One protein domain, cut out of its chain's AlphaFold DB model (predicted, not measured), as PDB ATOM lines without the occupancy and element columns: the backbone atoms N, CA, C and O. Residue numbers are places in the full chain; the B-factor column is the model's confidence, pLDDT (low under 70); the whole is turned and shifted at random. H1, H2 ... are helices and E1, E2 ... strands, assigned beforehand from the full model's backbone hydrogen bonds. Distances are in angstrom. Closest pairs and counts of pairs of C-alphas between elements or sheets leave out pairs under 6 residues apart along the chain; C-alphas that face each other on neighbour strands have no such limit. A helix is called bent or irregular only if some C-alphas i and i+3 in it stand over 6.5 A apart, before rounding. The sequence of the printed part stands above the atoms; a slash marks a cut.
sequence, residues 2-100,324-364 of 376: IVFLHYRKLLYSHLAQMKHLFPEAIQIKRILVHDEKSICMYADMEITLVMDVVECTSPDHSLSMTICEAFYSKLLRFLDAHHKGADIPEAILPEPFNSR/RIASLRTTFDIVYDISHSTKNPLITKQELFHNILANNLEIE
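This is residues 2 to 100 and 324 to 364 of the 376 residues of the protein "CDT1-like protein a chloroplastic" of Zea mays (UniProt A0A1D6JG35). A long hairpin of E3 and E4, bent in E3, with short E5 along E4, makes a narrow sheet with H4 over E5; H3 is the core helix, only grazing the sheet near its end with residues 335 to 340, and H1, H2 and H4 pack round H3. The small hairpin E1-E2 sits by H3 and H4, away from the sheet. The printed part has 140 residues, in the order E1 E2 H1 E3 E4 H2 H3 E5 H4; the sheet runs E3 - E4 - E5, antiparallel, and the class is mixed. It is compact, radius of gyration of the C-alphas 15.7 A, spanning 49 by 38 by 31 A.

E3, residues 26 to 35, is 26.2 A long, from C-alpha 26 at (564.083, 592.539, 465.767), and bends by 53 degrees at residue 30. E4, residues 40 to 49, is 28.2 A; E5 is residues 346 to 348. H2, residues 63 to 81, is 27.0 A, and H3, residues 324 to 341, 25.6 A. H1 is residues 12 to 21, E1 3 to 5, E2 8 to 10. H4, residues 349 to 358, ends at (552.440, 612.282, 461.512).

In the hairpin E3 and E4, N 29 and O 46 are 2.9 A apart; between antiparallel E4 and E5, N 47 and O 347 are 2.9 A apart. H4 is on the sheet over E5, height 9.5 A, and only just stands up from it, rising 43 degrees. H1 and H3 only graze the sheet. H3, the hub, touches H2 with its residues 329 to 336 alone (closest C-alphas Cys 68 and Asp 333, 6.7 A), a shallow tilt of 21 degrees, opposite ways. It touches H1 (His 14 and Leu 328, 6.6 A) and H4 (Ile 338 and Asn 355, 6.9 A), both about perpendicular, at 90 and 88 degrees. In the hairpin E1 and E2, N 5 and O 8 are 2.8 A apart; the closest C-alphas of E2 and H3 are Leu 10 and Thr 331, 7.2 A. In H1, H2, H3 and H4 every O i to N i+4 pair is within hydrogen-bond range.

The farthest C-alphas, Ile 39 and His 83, are 50.3 A apart; residues 80 to 85 stand free. Residues 101 to 323 are not printed; C-alphas 100 and 324 are 20.1 A apart across the cut. The link E4 to H2 is long. Mean pLDDT of the printed part is 79.5; among the residues under 70 are 2 to 9 and 357 to 364.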
ATOM      1  N   ILE A   2     546.122 599.965 469.875       47.19
ATOM      2  CA  ILE A   2     545.759 600.004 468.451       47.19
ATOM      3  C   ILE A   2     546.301 601.311 467.871       47.19
ATOM      4  O   ILE A   2     546.065 602.358 468.469       47.19
ATOM      5  N   VAL A   3     546.965 601.249 466.720       55.75
ATOM      6  CA  VAL A   3     547.237 602.396 465.832       55.75
ATOM      7  C   VAL A   3     546.970 601.944 464.397       55.75
ATOM      8  O   VAL A   3     547.209 600.783 464.083       55.75
ATOM      9  N   PHE A   4     546.427 602.813 463.548       50.22
ATOM     10  CA  PHE A   4     546.048 602.446 462.183       50.22
ATOM     11  C   PHE A   4     547.185 602.698 461.181       50.22
ATOM     12  O   PHE A   4     547.956 603.641 461.337       50.22
ATOM     13  N   LEU A   5     547.280 601.817 460.184       52.25
ATOM     14  CA  LEU A   5     548.261 601.777 459.103       52.25
ATOM     15  C   LEU A   5     547.578 601.276 457.833       52.25
ATOM     16  O   LEU A   5     547.225 600.097 457.781       52.25
ATOM     17  N   HIS A   6     547.393 602.140 456.831       45.78
ATOM     18  CA  HIS A   6     546.661 601.807 455.599       45.78
ATOM     19  C   HIS A   6     545.346 601.069 455.928       45.78
ATOM     20  O   HIS A   6     545.160 599.902 455.580       45.78
ATOM     21  N   TYR A   7     544.479 601.722 456.710       47.78
ATOM     22  CA  TYR A   7     543.209 601.186 457.229       47.78
ATOM     23  C   TYR A   7     543.296 599.988 458.214       47.78
ATOM     24  O   TYR A   7     542.286 599.645 458.832       47.78
ATOM     25  N   ARG A   8     544.467 599.371 458.452       56.62
ATOM     26  CA  ARG A   8     544.628 598.198 459.348       56.62
ATOM     27  C   ARG A   8     545.213 598.538 460.721       56.62
ATOM     28  O   ARG A   8     546.014 599.450 460.865       56.62
ATOM     29  N   LYS A   9     544.832 597.788 461.760       65.44
ATOM     30  CA  LYS A   9     545.220 598.044 463.164       65.44
ATOM     31  C   LYS A   9     546.540 597.350 463.534       65.44
ATOM     32  O   LYS A   9     546.554 596.138 463.707       65.44
ATOM     33  N   LEU A  10     547.624 598.096 463.756       72.19
ATOM     34  CA  LEU A  10     548.840 597.600 464.413       72.19
ATOM     35  C   LEU A  10     548.546 597.301 465.893       72.19
ATOM     36  O   LEU A  10     548.112 598.174 466.650       72.19
ATOM     37  N   LEU A  11     548.810 596.056 466.297       83.44
ATOM     38  CA  LEU A  11     548.637 595.525 467.652       83.44
ATOM     39  C   LEU A  11     549.979 595.071 468.253       83.44
ATOM     40  O   LEU A  11     550.938 594.809 467.527       83.44
ATOM     41  N   TYR A  12     550.034 594.889 469.581       86.81
ATOM     42  CA  TYR A  12     551.179 594.224 470.230       86.81
ATOM     43  C   TYR A  12     551.402 592.801 469.691       86.81
ATOM     44  O   TYR A  12     552.549 592.397 469.528       86.81
ATOM     45  N   SER A  13     550.327 592.081 469.353       84.94
ATOM     46  CA  SER A  13     550.388 590.746 468.750       84.94
ATOM     47  C   SER A  13     551.137 590.738 467.416       84.94
ATOM     48  O   SER A  13     551.966 589.864 467.194       84.94
ATOM     49  N   HIS A  14     550.951 591.751 466.564       87.62
ATOM     50  CA  HIS A  14     551.662 591.842 465.283       87.62
ATOM     51  C   HIS A  14     553.169 592.029 465.505       87.62
ATOM     52  O   HIS A  14     553.978 591.328 464.902       87.62
ATOM     53  N   LEU A  15     553.557 592.899 466.445       89.25
ATOM     54  CA  LEU A  15     554.959 593.073 466.835       89.25
ATOM     55  C   LEU A  15     555.549 591.787 467.452       89.25
ATOM     56  O   LEU A  15     556.700 591.444 467.186       89.25
ATOM     57  N   ALA A  16     554.756 591.044 468.231       91.12
ATOM     58  CA  ALA A  16     555.135 589.749 468.787       91.12
ATOM     59  C   ALA A  16     555.296 588.661 467.706       91.12
ATOM     60  O   ALA A  16     556.224 587.859 467.790       91.12
ATOM     61  N   GLN A  17     554.452 588.653 466.671       92.38
ATOM     62  CA  GLN A  17     554.539 587.756 465.511       92.38
ATOM     63  C   GLN A  17     555.751 588.080 464.631       92.38
ATOM     64  O   GLN A  17     556.525 587.187 464.292       92.38
ATOM     65  N   MET A  18     555.991 589.364 464.341       91.75
ATOM     66  CA  MET A  18     557.208 589.823 463.662       91.75
ATOM     67  C   MET A  18     558.458 589.370 464.431       91.75
ATOM     68  O   MET A  18     559.370 588.784 463.848       91.75
ATOM     69  N   LYS A  19     558.479 589.569 465.758       93.62
ATOM     70  CA  LYS A  19     559.576 589.141 466.643       93.62
ATOM     71  C   LYS A  19     559.724 587.615 466.737       93.62
ATOM     72  O   LYS A  19     560.832 587.148 466.994       93.62
ATOM     73  N   HIS A  20     558.656 586.843 466.544       92.75
ATOM     74  CA  HIS A  20     558.720 585.380 466.480       92.75
ATOM     75  C   HIS A  20     559.335 584.889 465.162       92.75
ATOM     76  O   HIS A  20     560.158 583.978 465.179       92.75
ATOM     77  N   LEU A  21     558.973 585.514 464.037       92.50
ATOM     78  CA  LEU A  21     559.481 585.165 462.707       92.50
ATOM     79  C   LEU A  21     560.923 585.633 462.466       92.50
ATOM     80  O   LEU A  21     561.691 584.920 461.824       92.50
ATOM     81  N   PHE A  22     561.305 586.810 462.977       93.56
ATOM     82  CA  PHE A  22     562.645 587.389 462.800       93.56
ATOM     83  C   PHE A  22     563.290 587.779 464.147       93.56
ATOM     84  O   PHE A  22     563.577 588.956 464.400       93.56
ATOM     85  N   PRO A  23     563.521 586.804 465.051       92.44
ATOM     86  CA  PRO A  23     564.009 587.060 466.405       92.44
ATOM     87  C   PRO A  23     565.437 587.609 466.463       92.44
ATOM     88  O   PRO A  23     565.821 588.135 467.507       92.44
ATOM     89  N   GLU A  24     566.214 587.484 465.391       92.25
ATOM     90  CA  GLU A  24     567.600 587.943 465.300       92.25
ATOM     91  C   GLU A  24     567.668 589.439 464.958       92.25
ATOM     92  O   GLU A  24     568.342 590.191 465.660       92.25
ATOM     93  N   ALA A  25     566.930 589.883 463.931       89.75
ATOM     94  CA  ALA A  25     566.937 591.279 463.487       89.75
ATOM     95  C   ALA A  25     566.056 592.201 464.341       89.75
ATOM     96  O   ALA A  25     566.370 593.378 464.475       89.75
ATOM     97  N   ILE A  26     564.966 591.705 464.938       91.94
ATOM     98  CA  ILE A  26     564.083 592.539 465.767       91.94
ATOM     99  C   ILE A  26     564.481 592.404 467.238       91.94
ATOM    100  O   ILE A  26     564.282 591.353 467.849       91.94
ATOM    101  N   GLN A  27     564.978 593.472 467.858       92.94
ATOM    102  CA  GLN A  27     565.123 593.566 469.314       92.94
ATOM    103  C   GLN A  27     563.998 594.412 469.918       92.94
ATOM    104  O   GLN A  27     563.593 595.427 469.358       92.94
ATOM    105  N   ILE A  28     563.497 593.982 471.078       93.00
ATOM    106  CA  ILE A  28     562.468 594.695 471.844       93.00
ATOM    107  C   ILE A  28     562.880 594.656 473.315       93.00
ATOM    108  O   ILE A  28     563.102 593.573 473.863       93.00
ATOM    109  N   LYS A  29     562.996 595.820 473.955       92.44
ATOM    110  CA  LYS A  29     563.419 595.960 475.358       92.44
ATOM    111  C   LYS A  29     562.410 596.805 476.123       92.44
ATOM    112  O   LYS A  29     561.823 597.731 475.570       92.44
ATOM    113  N   ARG A  30     562.221 596.516 477.414       92.56
ATOM    114  CA  ARG A  30     561.496 597.421 478.316       92.56
ATOM    115  C   ARG A  30     562.402 598.594 478.666       92.56
ATOM    116  O   ARG A  30     563.503 598.375 479.165       92.56
ATOM    117  N   ILE A  31     561.885 599.802 478.520       92.81
ATOM    118  CA  ILE A  31     562.481 601.027 479.057       92.81
ATOM    119  C   ILE A  31     561.544 601.657 480.095       92.81
ATOM    120  O   ILE A  31     560.361 601.313 480.188       92.81
ATOM    121  N   LEU A  32     562.083 602.566 480.907       92.88
ATOM    122  CA  LEU A  32     561.293 603.495 481.712       92.88
ATOM    123  C   LEU A  32     561.489 604.891 481.134       92.88
ATOM    124  O   LEU A  32     562.624 605.350 481.020       92.88
ATOM    125  N   VAL A  33     560.390 605.543 480.774       91.19
ATOM    126  CA  VAL A  33     560.388 606.909 480.250       91.19
ATOM    127  C   VAL A  33     559.788 607.823 481.312       91.19
ATOM    128  O   VAL A  33     558.795 607.479 481.956       91.19
ATOM    129  N   HIS A  34     560.408 608.981 481.514       91.69
ATOM    130  CA  HIS A  34     559.908 610.014 482.411       91.69
ATOM    131  C   HIS A  34     558.931 610.916 481.649       91.69
ATOM    132  O   HIS A  34     559.317 611.544 480.665       91.69
ATOM    133  N   ASP A  35     557.680 611.007 482.099       90.62
ATOM    134  CA  ASP A  35     556.762 612.039 481.621       90.62
ATOM    135  C   ASP A  35     557.006 613.344 482.386       90.62
ATOM    136  O   ASP A  35     556.763 613.433 483.587       90.62
ATOM    137  N   GLU A  36     557.447 614.381 481.676       92.44
ATOM    138  CA  GLU A  36     557.673 615.716 482.236       92.44
ATOM    139  C   GLU A  36     556.390 616.383 482.764       92.44
ATOM    140  O   GLU A  36     556.477 617.270 483.612       92.44
ATOM    141  N   LYS A  37     555.200 615.963 482.304       92.12
ATOM    142  CA  LYS A  37     553.916 616.561 482.708       92.12
ATOM    143  C   LYS A  37     553.401 616.016 484.040       92.12
ATOM    144  O   LYS A  37     552.933 616.791 484.867       92.12
ATOM    145  N   SER A  38     553.477 614.702 484.251       91.31
ATOM    146  CA  SER A  38     553.094 614.043 485.512       91.31
ATOM    147  C   SER A  38     554.261 613.832 486.484       91.31
ATOM    148  O   SER A  38     554.027 613.456 487.631       91.31
ATOM    149  N   ILE A  39     555.504 614.085 486.056       88.94
ATOM    150  CA  ILE A  39     556.744 613.848 486.820       88.94
ATOM    151  C   ILE A  39     556.852 612.375 487.279       88.94
ATOM    152  O   ILE A  39     557.362 612.051 488.353       88.94
ATOM    153  N   CYS A  40     556.312 611.464 486.464       89.88
ATOM    154  CA  CYS A  40     556.212 610.035 486.751       89.88
ATOM    155  C   CYS A  40     556.981 609.202 485.721       89.88
ATOM    156  O   CYS A  40     557.044 609.533 484.537       89.88
ATOM    157  N   MET A  41     557.523 608.068 486.170       94.12
ATOM    158  CA  MET A  41     558.072 607.041 485.285       94.12
ATOM    159  C   MET A  41     556.957 606.118 484.792       94.12
ATOM    160  O   MET A  41     556.255 605.516 485.605       94.12
ATOM    161  N   TYR A  42     556.849 605.937 483.478       89.94
ATOM    162  CA  TYR A  42     556.009 604.910 482.860       89.94
ATOM    163  C   TYR A  42     556.867 603.878 482.122       89.94
ATOM    164  O   TYR A  42     557.989 604.157 481.700       89.94
ATOM    165  N   ALA A  43     556.357 602.653 481.996       90.06
ATOM    166  CA  ALA A  43     556.993 601.643 481.157       90.06
ATOM    167  C   ALA A  43     556.732 601.959 479.683       90.06
ATOM    168  O   ALA A  43     555.591 602.245 479.314       90.06
ATOM    169  N   ASP A  44     557.759 601.824 478.848       90.38
ATOM    170  CA  ASP A  44     557.619 601.810 477.392       90.38
ATOM    171  C   ASP A  44     558.469 600.696 476.760       90.38
ATOM    172  O   ASP A  44     559.179 599.973 477.471       90.38
ATOM    173  N   MET A  45     558.384 600.526 475.437       90.25
ATOM    174  CA  MET A  45     559.274 599.630 474.694       90.25
ATOM    175  C   MET A  45     560.216 600.411 473.786       90.25
ATOM    176  O   MET A  45     559.783 601.258 473.012       90.25
ATOM    177  N   GLU A  46     561.492 600.057 473.853       90.31
ATOM    178  CA  GLU A  46     562.482 600.326 472.816       90.31
ATOM    179  C   GLU A  46     562.373 599.201 471.782       90.31
ATOM    180  O   GLU A  46     562.486 598.023 472.133       90.31
ATOM    181  N   ILE A  47     562.126 599.561 470.524       90.56
ATOM    182  CA  ILE A  47     562.142 598.661 469.373       90.56
ATOM    183  C   ILE A  47     563.387 599.020 468.560       90.56
ATOM    184  O   ILE A  47     563.667 600.192 468.313       90.56
ATOM    185  N   THR A  48     564.173 598.023 468.172       89.19
ATOM    186  CA  THR A  48     565.399 598.224 467.393       89.19
ATOM    187  C   THR A  48     565.465 597.181 466.298       89.19
ATOM    188  O   THR A  48     565.346 595.986 466.581       89.19
ATOM    189  N   LEU A  49     565.679 597.625 465.063       88.81
ATOM    190  CA  LEU A  49     566.043 596.736 463.968       88.81
ATOM    191  C   LEU A  49     567.571 596.648 463.887       88.81
ATOM    192  O   LEU A  49     568.275 597.646 464.042       88.81
ATOM    193  N   VAL A  50     568.083 595.435 463.705       88.19
ATOM    194  CA  VAL A  50     569.512 595.114 463.691       88.19
ATOM    195  C   VAL A  50     569.878 594.653 462.289       88.19
ATOM    196  O   VAL A  50     569.649 593.503 461.917       88.19
ATOM    197  N   MET A  51     570.421 595.577 461.502       80.31
ATOM    198  CA  MET A  51     570.709 595.352 460.085       80.31
ATOM    199  C   MET A  51     571.938 594.460 459.859       80.31
ATOM    200  O   MET A  51     571.971 593.733 458.873       80.31
ATOM    201  N   ASP A  52     572.873 594.411 460.815       80.50
ATOM    202  CA  ASP A  52     574.072 593.548 460.817       80.50
ATOM    203  C   ASP A  52     573.760 592.033 460.732       80.50
ATOM    204  O   ASP A  52     574.659 591.208 460.598       80.50
ATOM    205  N   VAL A  53     572.481 591.657 460.839       80.88
ATOM    206  CA  VAL A  53     571.964 590.286 460.706       80.88
ATOM    207  C   VAL A  53     571.844 589.842 459.240       80.88
ATOM    208  O   VAL A  53     571.694 588.647 458.982       80.88
ATOM    209  N   VAL A  54     571.886 590.770 458.277       78.38
ATOM    210  CA  VAL A  54     571.642 590.490 456.853       78.38
ATOM    211  C   VAL A  54     572.787 591.023 455.990       78.38
ATOM    212  O   VAL A  54     573.001 592.229 455.888       78.38
ATOM    213  N   GLU A  55     573.507 590.118 455.329       76.25
ATOM    214  CA  GLU A  55     574.555 590.477 454.370       76.25
ATOM    215  C   GLU A  55     573.940 590.969 453.048       76.25
ATOM    216  O   GLU A  55     573.021 590.357 452.503       76.25
ATOM    217  N   CYS A  56     574.442 592.087 452.518       68.94
ATOM    218  CA  CYS A  56     573.928 592.677 451.284       68.94
ATOM    219  C   CYS A  56     574.573 592.010 450.057       68.94
ATOM    220  O   CYS A  56     575.619 592.439 449.574       68.94
ATOM    221  N   THR A  57     573.958 590.923 449.583       67.44
ATOM    222  CA  THR A  57     574.528 589.998 448.583       67.44
ATOM    223  C   THR A  57     574.720 590.591 447.179       67.44
ATOM    224  O   THR A  57     575.518 590.058 446.409       67.44
ATOM    225  N   SER A  58     574.033 591.685 446.823       65.19
ATOM    226  CA  SER A  58     574.266 592.409 445.561       65.19
ATOM    227  C   SER A  58     574.533 593.905 445.793       65.19
ATOM    228  O   SER A  58     574.084 594.446 446.808       65.19
ATOM    229  N   PRO A  59     575.227 594.594 444.861       64.19
ATOM    230  CA  PRO A  59     575.426 596.045 444.917       64.19
ATOM    231  C   PRO A  59     574.154 596.861 444.641       64.19
ATOM    232  O   PRO A  59     574.120 598.049 444.955       64.19
ATOM    233  N   ASP A  60     573.144 596.245 444.021       71.25
ATOM    234  CA  ASP A  60     571.928 596.911 443.540       71.25
ATOM    235  C   ASP A  60     570.792 596.888 444.579       71.25
ATOM    236  O   ASP A  60     569.886 597.725 444.539       71.25
ATOM    237  N   HIS A  61     570.837 595.953 445.536       71.25
ATOM    238  CA  HIS A  61     569.940 595.970 446.689       71.25
ATOM    239  C   HIS A  61     570.420 596.998 447.717       71.25
ATOM    240  O   HIS A  61     571.582 597.018 448.120       71.25
ATOM    241  N   SER A  62     569.502 597.836 448.197       81.75
ATOM    242  CA  SER A  62     569.731 598.585 449.428       81.75
ATOM    243  C   SER A  62     569.604 597.644 450.629       81.75
ATOM    244  O   SER A  62     568.809 596.706 450.605       81.75
ATOM    245  N   LEU A  63     570.312 597.943 451.721       79.38
ATOM    246  CA  LEU A  63     570.219 597.203 452.991       79.38
ATOM    247  C   LEU A  63     568.765 597.067 453.501       79.38
ATOM    248  O   LEU A  63     568.412 596.060 454.105       79.38
ATOM    249  N   SER A  64     567.923 598.057 453.178       75.88
ATOM    250  CA  SER A  64     566.467 598.063 453.366       75.88
ATOM    251  C   SER A  64     565.748 596.973 452.566       75.88
ATOM    252  O   SER A  64     564.954 596.221 453.130       75.88
ATOM    253  N   MET A  65     566.044 596.845 451.271       81.06
ATOM    254  CA  MET A  65     565.429 595.818 450.431       81.06
ATOM    255  C   MET A  65     565.819 594.420 450.921       81.06
ATOM    256  O   MET A  65     564.948 593.569 451.082       81.06
ATOM    257  N   THR A  66     567.093 594.217 451.270       87.06
ATOM    258  CA  THR A  66     567.615 592.923 451.732       87.06
ATOM    259  C   THR A  66     567.019 592.480 453.074       87.06
ATOM    260  O   THR A  66     566.712 591.301 453.244       87.06
ATOM    261  N   ILE A  67     566.805 593.388 454.040       86.94
ATOM    262  CA  ILE A  67     566.196 593.022 455.335       86.94
ATOM    263  C   ILE A  67     564.681 592.777 455.232       86.94
ATOM    264  O   ILE A  67     564.180 591.855 455.882       86.94
ATOM    265  N   CYS A  68     563.957 593.511 454.379       86.38
ATOM    266  CA  CYS A  68     562.557 593.200 454.072       86.38
ATOM    267  C   CYS A  68     562.431 591.854 453.336       86.38
ATOM    268  O   CYS A  68     561.627 591.013 453.732       86.38
ATOM    269  N   GLU A  69     563.280 591.581 452.343       88.25
ATOM    270  CA  GLU A  69     563.324 590.295 451.631       88.25
ATOM    271  C   GLU A  69     563.670 589.117 452.562       88.25
ATOM    272  O   GLU A  69     563.045 588.052 452.489       88.25
ATOM    273  N   ALA A  70     564.595 589.316 453.506       90.56
ATOM    274  CA  ALA A  70     564.898 588.342 454.551       90.56
ATOM    275  C   ALA A  70     563.693 588.090 455.481       90.56
ATOM    276  O   ALA A  70     563.422 586.936 455.823       90.56
ATOM    277  N   PHE A  71     562.929 589.128 455.852       91.25
ATOM    278  CA  PHE A  71     561.683 588.962 456.609       91.25
ATOM    279  C   PHE A  71     560.641 588.168 455.810       91.25
ATOM    280  O   PHE A  71     560.081 587.197 456.327       91.25
ATOM    281  N   TYR A  72     560.421 588.520 454.539       89.19
ATOM    282  CA  TYR A  72     559.463 587.830 453.669       89.19
ATOM    283  C   TYR A  72     559.840 586.360 453.464       89.19
ATOM    284  O   TYR A  72     558.969 585.499 453.496       89.19
ATOM    285  N   SER A  73     561.132 586.062 453.327       89.56
ATOM    286  CA  SER A  73     561.643 584.697 453.190       89.56
ATOM    287  C   SER A  73     561.388 583.856 454.445       89.56
ATOM    288  O   SER A  73     561.025 582.684 454.342       89.56
ATOM    289  N   LYS A  74     561.505 584.441 455.647       91.38
ATOM    290  CA  LYS A  74     561.135 583.760 456.903       91.38
ATOM    291  C   LYS A  74     559.623 583.572 457.039       91.38
ATOM    292  O   LYS A  74     559.200 582.507 457.484       91.38
ATOM    293  N   LEU A  75     558.828 584.562 456.630       89.62
ATOM    294  CA  LEU A  75     557.363 584.496 456.613       89.62
ATOM    295  C   LEU A  75     556.854 583.423 455.635       89.62
ATOM    296  O   LEU A  75     556.052 582.585 456.031       89.62
ATOM    297  N   LEU A  76     557.371 583.377 454.403       88.44
ATOM    298  CA  LEU A  76     557.022 582.351 453.418       88.44
ATOM    299  C   LEU A  76     557.423 580.954 453.905       88.44
ATOM    300  O   LEU A  76     556.581 580.068 453.962       88.44
ATOM    301  N   ARG A  77     558.656 580.778 454.402       90.06
ATOM    302  CA  ARG A  77     559.114 579.486 454.943       90.06
ATOM    303  C   ARG A  77     558.299 579.012 456.157       90.06
ATOM    304  O   ARG A  77     558.217 577.812 456.398       90.06
ATOM    305  N   PHE A  78     557.720 579.923 456.944       89.38
ATOM    306  CA  PHE A  78     556.769 579.563 458.004       89.38
ATOM    307  C   PHE A  78     555.465 579.011 457.408       89.38
ATOM    308  O   PHE A  78     554.970 577.987 457.869       89.38
ATOM    309  N   LEU A  79     554.941 579.649 456.359       83.94
ATOM    310  CA  LEU A  79     553.726 579.221 455.662       83.94
ATOM    311  C   LEU A  79     553.919 577.895 454.909       83.94
ATOM    312  O   LEU A  79     553.026 577.057 454.933       83.94
ATOM    313  N   ASP A  80     555.090 577.650 454.321       86.31
ATOM    314  CA  ASP A  80     555.413 576.363 453.685       86.31
ATOM    315  C   ASP A  80     555.534 575.218 454.713       86.31
ATOM    316  O   ASP A  80     555.260 574.056 454.410       86.31
ATOM    317  N   ALA A  81     555.947 575.536 455.945       86.88
ATOM    318  CA  ALA A  81     556.132 574.569 457.028       86.88
ATOM    319  C   ALA A  81     554.841 574.242 457.808       86.88
ATOM    320  O   ALA A  81     554.841 573.318 458.630       86.88
ATOM    321  N   HIS A  82     553.749 574.979 457.583       82.62
ATOM    322  CA  HIS A  82     552.520 574.869 458.366       82.62
ATOM    323  C   HIS A  82     551.265 574.891 457.485       82.62
ATOM    324  O   HIS A  82     551.125 575.701 456.579       82.62
ATOM    325  N   HIS A  83     550.295 574.019 457.779       74.81
ATOM    326  CA  HIS A  83     549.014 573.990 457.062       74.81
ATOM    327  C   HIS A  83     548.297 575.357 457.073       74.81
ATOM    328  O   HIS A  83     548.426 576.124 458.032       74.81
ATOM    329  N   LYS A  84     547.491 575.626 456.035       65.75
ATOM    330  CA  LYS A  84     546.957 576.954 455.653       65.75
ATOM    331  C   LYS A  84     546.000 577.647 456.659       65.75
ATOM    332  O   LYS A  84     545.489 578.715 456.350       65.75
ATOM    333  N   GLY A  85     545.785 577.071 457.843       63.59
ATOM    334  CA  GLY A  85     545.052 577.663 458.977       63.59
ATOM    335  C   GLY A  85     545.914 577.902 460.231       63.59
ATOM    336  O   GLY A  85     545.384 578.145 461.311       63.59
ATOM    337  N   ALA A  86     547.245 577.786 460.143       77.06
ATOM    338  CA  ALA A  86     548.132 577.995 461.291       77.06
ATOM    339  C   ALA A  86     548.332 579.484 461.622       77.06
ATOM    340  O   ALA A  86     548.932 580.237 460.852       77.06
ATOM    341  N   ASP A  87     547.907 579.892 462.818       83.50
ATOM    342  CA  ASP A  87     548.246 581.201 463.379       83.50
ATOM    343  C   ASP A  87     549.758 581.320 463.646       83.50
ATOM    344  O   ASP A  87     550.386 580.424 464.212       83.50
ATOM    345  N   ILE A  88     550.342 582.465 463.272       87.56
ATOM    346  CA  ILE A  88     551.742 582.793 463.573       87.56
ATOM    347  C   ILE A  88     551.871 582.994 465.095       87.56
ATOM    348  O   ILE A  88     551.153 583.845 465.636       87.56
ATOM    349  N   PRO A  89     552.762 582.268 465.799       89.69
ATOM    350  CA  PRO A  89     552.914 582.406 467.243       89.69
ATOM    351  C   PRO A  89     553.389 583.798 467.667       89.69
ATOM    352  O   PRO A  89     554.211 584.433 467.006       89.69
ATOM    353  N   GLU A  90     552.919 584.252 468.825       91.75
ATOM    354  CA  GLU A  90     553.373 585.496 469.444       91.75
ATOM    355  C   GLU A  90     554.620 585.258 470.309       91.75
ATOM    356  O   GLU A  90     554.617 584.436 471.231       91.75
ATOM    357  N   ALA A  91     555.703 585.997 470.045       90.81
ATOM    358  CA  ALA A  91     556.858 586.037 470.936       90.81
ATOM    359  C   ALA A  91     556.529 586.742 472.265       90.81
ATOM    360  O   ALA A  91     555.733 587.675 472.323       90.81
ATOM    361  N   ILE A  92     557.209 586.337 473.341       91.06
ATOM    362  CA  ILE A  92     557.095 587.003 474.644       91.06
ATOM    363  C   ILE A  92     557.685 588.416 474.531       91.06
ATOM    364  O   ILE A  92     558.880 588.583 474.280       91.06
ATOM    365  N   LEU A  93     556.840 589.427 474.732       91.44
ATOM    366  CA  LEU A  93     557.233 590.831 474.807       91.44
ATOM    367  C   LEU A  93     557.731 591.181 476.225       91.44
ATOM    368  O   LEU A  93     557.529 590.419 477.175       91.44
ATOM    369  N   PRO A  94     558.369 592.344 476.428       90.75
ATOM    370  CA  PRO A  94     558.666 592.826 477.771       90.75
ATOM    371  C   PRO A  94     557.385 593.177 478.551       90.75
ATOM    372  O   PRO A  94     556.412 593.673 477.985       90.75
ATOM    373  N   GLU A  95     557.364 592.974 479.869       87.44
ATOM    374  CA  GLU A  95     556.240 593.435 480.702       87.44
ATOM    375  C   GLU A  95     556.173 594.976 480.778       87.44
ATOM    376  O   GLU A  95     557.218 595.632 480.810       87.44
ATOM    377  N   PRO A  96     554.970 595.584 480.856       84.06
ATOM    378  CA  PRO A  96     553.640 594.970 480.981       84.06
ATOM    379  C   PRO A  96     552.963 594.606 479.641       84.06
ATOM    380  O   PRO A  96     551.756 594.394 479.611       84.06
ATOM    381  N   PHE A  97     553.696 594.555 478.527       85.50
ATOM    382  CA  PHE A  97     553.126 594.518 477.170       85.50
ATOM    383  C   PHE A  97     552.785 593.120 476.640       85.50
ATOM    384  O   PHE A  97     552.279 592.998 475.527       85.50
ATOM    385  N   ASN A  98     553.025 592.071 477.432       80.50
ATOM    386  CA  ASN A  98     552.642 590.705 477.087       80.50
ATOM    387  C   ASN A  98     551.125 590.566 476.911       80.50
ATOM    388  O   ASN A  98     550.365 590.654 477.872       80.50
ATOM    389  N   SER A  99     550.720 590.207 475.698       63.41
ATOM    390  CA  SER A  99     549.374 589.837 475.240       63.41
ATOM    391  C   SER A  99     548.818 588.539 475.857       63.41
ATOM    392  O   SER A  99     547.862 587.965 475.345       63.41
ATOM    393  N   ARG A 100     549.360 588.069 476.991       60.62
ATOM    394  CA  ARG A 100     548.794 586.931 477.731       60.62
ATOM    395  C   ARG A 100     547.426 587.330 478.307       60.62
ATOM    396  O   ARG A 100     547.391 588.256 479.120       60.62
ATOM    397  N   ARG A 324     545.942 588.537 456.625       68.88
ATOM    398  CA  ARG A 324     546.826 588.636 457.793       68.88
ATOM    399  C   ARG A 324     548.307 588.635 457.397       68.88
ATOM    400  O   ARG A 324     549.079 589.432 457.929       68.88
ATOM    401  N   ILE A 325     548.690 587.796 456.432       74.00
ATOM    402  CA  ILE A 325     550.044 587.732 455.853       74.00
ATOM    403  C   ILE A 325     550.409 589.071 455.191       74.00
ATOM    404  O   ILE A 325     551.459 589.643 455.494       74.00
ATOM    405  N   ALA A 326     549.524 589.611 454.347       75.38
ATOM    406  CA  ALA A 326     549.720 590.911 453.704       75.38
ATOM    407  C   ALA A 326     549.817 592.053 454.735       75.38
ATOM    408  O   ALA A 326     550.707 592.896 454.648       75.38
ATOM    409  N   SER A 327     548.958 592.044 455.758       75.25
ATOM    410  CA  SER A 327     548.979 593.019 456.850       75.25
ATOM    411  C   SER A 327     550.288 592.977 457.640       75.25
ATOM    412  O   SER A 327     550.800 594.035 458.008       75.25
ATOM    413  N   LEU A 328     550.841 591.790 457.916       81.69
ATOM    414  CA  LEU A 328     552.094 591.654 458.661       81.69
ATOM    415  C   LEU A 328     553.296 592.131 457.834       81.69
ATOM    416  O   LEU A 328     554.168 592.810 458.374       81.69
ATOM    417  N   ARG A 329     553.298 591.850 456.523       80.88
ATOM    418  CA  ARG A 329     554.267 592.392 455.557       80.88
ATOM    419  C   ARG A 329     554.259 593.923 455.559       80.88
ATOM    420  O   ARG A 329     555.250 594.521 455.962       80.88
ATOM    421  N   THR A 330     553.121 594.544 455.242       80.00
ATOM    422  CA  THR A 330     552.987 596.012 455.214       80.00
ATOM    423  C   THR A 330     553.311 596.652 456.572       80.00
ATOM    424  O   THR A 330     553.861 597.748 456.621       80.00
ATOM    425  N   THR A 331     553.024 595.968 457.686       80.44
ATOM    426  CA  THR A 331     553.413 596.435 459.029       80.44
ATOM    427  C   THR A 331     554.933 596.436 459.220       80.44
ATOM    428  O   THR A 331     555.462 597.396 459.778       80.44
ATOM    429  N   PHE A 332     555.646 595.398 458.765       83.31
ATOM    430  CA  PHE A 332     557.108 595.344 458.850       83.31
ATOM    431  C   PHE A 332     557.759 596.454 458.023       83.31
ATOM    432  O   PHE A 332     558.600 597.176 458.554       83.31
ATOM    433  N   ASP A 333     557.317 596.629 456.775       83.12
ATOM    434  CA  ASP A 333     557.854 597.632 455.850       83.12
ATOM    435  C   ASP A 333     557.767 599.049 456.458       83.12
ATOM    436  O   ASP A 333     558.749 599.786 456.499       83.12
ATOM    437  N   ILE A 334     556.621 599.393 457.056       80.56
ATOM    438  CA  ILE A 334     556.391 600.697 457.699       80.56
ATOM    439  C   ILE A 334     557.226 600.877 458.976       80.56
ATOM    440  O   ILE A 334     557.757 601.962 459.222       80.56
ATOM    441  N   VAL A 335     557.351 599.838 459.810       81.38
ATOM    442  CA  VAL A 335     558.209 599.889 461.009       81.38
ATOM    443  C   VAL A 335     559.675 600.067 460.606       81.38
ATOM    444  O   VAL A 335     560.387 600.844 461.248       81.38
ATOM    445  N   TYR A 336     560.106 599.414 459.522       81.69
ATOM    446  CA  TYR A 336     561.433 599.599 458.947       81.69
ATOM    447  C   TYR A 336     561.639 601.037 458.455       81.69
ATOM    448  O   TYR A 336     562.538 601.720 458.955       81.69
ATOM    449  N   ASP A 337     560.788 601.524 457.547       79.56
ATOM    450  CA  ASP A 337     560.907 602.850 456.931       79.56
ATOM    451  C   ASP A 337     560.946 603.968 457.974       79.56
ATOM    452  O   ASP A 337     561.761 604.887 457.882       79.56
ATOM    453  N   ILE A 338     560.114 603.873 459.015       81.38
ATOM    454  CA  ILE A 338     560.130 604.839 460.113       81.38
ATOM    455  C   ILE A 338     561.462 604.767 460.875       81.38
ATOM    456  O   ILE A 338     562.067 605.816 461.091       81.38
ATOM    457  N   SER A 339     561.944 603.567 461.230       76.19
ATOM    458  CA  SER A 339     563.209 603.386 461.966       76.19
ATOM    459  C   SER A 339     564.460 603.831 461.191       76.19
ATOM    460  O   SER A 339     565.469 604.175 461.803       76.19
ATOM    461  N   HIS A 340     564.395 603.851 459.855       72.94
ATOM    462  CA  HIS A 340     565.475 604.309 458.977       72.94
ATOM    463  C   HIS A 340     565.326 605.790 458.560       72.94
ATOM    464  O   HIS A 340     566.302 606.437 458.173       72.94
ATOM    465  N   SER A 341     564.116 606.350 458.629       68.56
ATOM    466  CA  SER A 341     563.858 607.786 458.443       68.56
ATOM    467  C   SER A 341     564.272 608.590 459.684       68.56
ATOM    468  O   SER A 341     564.828 609.689 459.578       68.56
ATOM    469  N   THR A 342     564.094 608.020 460.883       62.69
ATOM    470  CA  THR A 342     564.752 608.518 462.096       62.69
ATOM    471  C   THR A 342     566.266 608.344 461.991       62.69
ATOM    472  O   THR A 342     566.767 607.292 461.615       62.69
ATOM    473  N   LYS A 343     567.037 609.360 462.407       58.53
ATOM    474  CA  LYS A 343     568.519 609.315 462.406       58.53
ATOM    475  C   LYS A 343     569.125 608.278 463.371       58.53
ATOM    476  O   LYS A 343     570.343 608.137 463.410       58.53
ATOM    477  N   ASN A 344     568.287 607.584 464.139       59.88
ATOM    478  CA  ASN A 344     568.642 606.484 465.022       59.88
ATOM    479  C   ASN A 344     567.808 605.251 464.612       59.88
ATOM    480  O   ASN A 344     566.595 605.404 464.479       59.88
ATOM    481  N   PRO A 345     568.392 604.040 464.507       64.00
ATOM    482  CA  PRO A 345     567.652 602.792 464.254       64.00
ATOM    483  C   PRO A 345     566.924 602.239 465.498       64.00
ATOM    484  O   PRO A 345     566.365 601.142 465.471       64.00
ATOM    485  N   LEU A 346     566.973 602.974 466.614       77.00
ATOM    486  CA  LEU A 346     566.257 602.680 467.849       77.00
ATOM    487  C   LEU A 346     565.068 603.631 467.927       77.00
ATOM    488  O   LEU A 346     565.266 604.845 467.878       77.00
ATOM    489  N   ILE A 347     563.867 603.084 468.080       83.00
ATOM    490  CA  ILE A 347     562.632 603.857 468.152       83.00
ATOM    491  C   ILE A 347     561.809 603.438 469.368       83.00
ATOM    492  O   ILE A 347     561.633 602.250 469.650       83.00
ATOM    493  N   THR A 348     561.300 604.413 470.120       82.62
ATOM    494  CA  THR A 348     560.375 604.107 471.224       82.62
ATOM    495  C   THR A 348     558.986 603.776 470.678       82.62
ATOM    496  O   THR A 348     558.578 604.285 469.636       82.62
ATOM    497  N   LYS A 349     558.203 602.954 471.380       80.44
ATOM    498  CA  LYS A 349     556.814 602.635 471.003       80.44
ATOM    499  C   LYS A 349     555.967 603.909 470.861       80.44
ATOM    500  O   LYS A 349     555.124 603.984 469.972       80.44
ATOM    501  N   GLN A 350     556.196 604.919 471.704       75.50
ATOM    502  CA  GLN A 350     555.515 606.215 471.593       75.50
ATOM    503  C   GLN A 350     555.981 607.061 470.390       75.50
ATOM    504  O   GLN A 350     555.166 607.752 469.782       75.50
ATOM    505  N   GLU A 351     557.255 606.990 470.010       79.06
ATOM    506  CA  GLU A 351     557.808 607.670 468.831       79.06
ATOM    507  C   GLU A 351     557.389 606.994 467.521       79.06
ATOM    508  O   GLU A 351     556.965 607.680 466.595       79.06
ATOM    509  N   LEU A 352     557.393 605.656 467.469       81.25
ATOM    510  CA  LEU A 352     556.831 604.875 466.365       81.25
ATOM    511  C   LEU A 352     555.384 605.302 466.108       81.25
ATOM    512  O   LEU A 352     555.005 605.568 464.975       81.25
ATOM    513  N   PHE A 353     554.597 605.453 467.171       72.81
ATOM    514  CA  PHE A 353     553.231 605.957 467.085       72.81
ATOM    515  C   PHE A 353     553.145 607.395 466.594       72.81
ATOM    516  O   PHE A 353     552.382 607.662 465.670       72.81
ATOM    517  N   HIS A 354     553.926 608.312 467.162       73.25
ATOM    518  CA  HIS A 354     553.936 609.699 466.705       73.25
ATOM    519  C   HIS A 354     554.287 609.800 465.212       73.25
ATOM    520  O   HIS A 354     553.632 610.536 464.480       73.25
ATOM    521  N   ASN A 355     555.260 609.017 464.744       76.44
ATOM    522  CA  ASN A 355     555.686 609.000 463.349       76.44
ATOM    523  C   ASN A 355     554.646 608.346 462.427       76.44
ATOM    524  O   ASN A 355     554.409 608.860 461.339       76.44
ATOM    525  N   ILE A 356     553.963 607.280 462.863       72.94
ATOM    526  CA  ILE A 356     552.829 606.702 462.122       72.94
ATOM    527  C   ILE A 356     551.703 607.732 461.943       72.94
ATOM    528  O   ILE A 356     551.221 607.925 460.827       72.94
ATOM    529  N   LEU A 357     551.310 608.415 463.026       65.56
ATOM    530  CA  LEU A 357     550.270 609.449 462.986       65.56
ATOM    531  C   LEU A 357     550.695 610.631 462.094       65.56
ATOM    532  O   LEU A 357     549.925 611.072 461.245       65.56
ATOM    533  N   ALA A 358     551.928 611.125 462.249       62.03
ATOM    534  CA  ALA A 358     552.440 612.282 461.512       62.03
ATOM    535  C   ALA A 358     552.635 612.013 460.008       62.03
ATOM    536  O   ALA A 358     552.433 612.917 459.194       62.03
ATOM    537  N   ASN A 359     552.975 610.779 459.625       58.12
ATOM    538  CA  ASN A 359     553.147 610.384 458.224       58.12
ATOM    539  C   ASN A 359     551.819 610.114 457.487       58.12
ATOM    540  O   ASN A 359     551.855 609.816 456.298       58.12
ATOM    541  N   ASN A 360     550.663 610.259 458.154       52.25
ATOM    542  CA  ASN A 360     549.322 610.148 457.560       52.25
ATOM    543  C   ASN A 360     549.106 608.858 456.742       52.25
ATOM    544  O   ASN A 360     548.650 608.894 455.601       52.25
ATOM    545  N   LEU A 361     549.398 607.703 457.349       53.53
ATOM    546  CA  LEU A 361     549.148 606.366 456.785       53.53
ATOM    547  C   LEU A 361     547.651 605.988 456.882       53.53
ATOM    548  O   LEU A 361     547.296 604.995 457.514       53.53
ATOM    549  N   GLU A 362     546.815 606.853 456.295       40.62
ATOM    550  CA  GLU A 362     545.344 606.937 456.291       40.62
ATOM    551  C   GLU A 362     544.633 606.343 457.516       40.62
ATOM    552  O   GLU A 362     544.338 605.149 457.620       40.62
ATOM    553  N   ILE A 363     544.330 607.249 458.449       42.00
ATOM    554  CA  ILE A 363     543.666 606.980 459.722       42.00
ATOM    555  C   ILE A 363     542.334 607.729 459.722       42.00
ATOM    556  O   ILE A 363     542.240 608.855 460.208       42.00
ATOM    557  N   GLU A 364     541.305 607.107 459.153       39.88
ATOM    558  CA  GLU A 364     539.941 607.616 459.272       39.88
ATOM    559  C   GLU A 364     539.333 607.162 460.607       39.88
ATOM    560  O   GLU A 364     539.343 605.978 460.961       39.88
TER     561      GLU A 364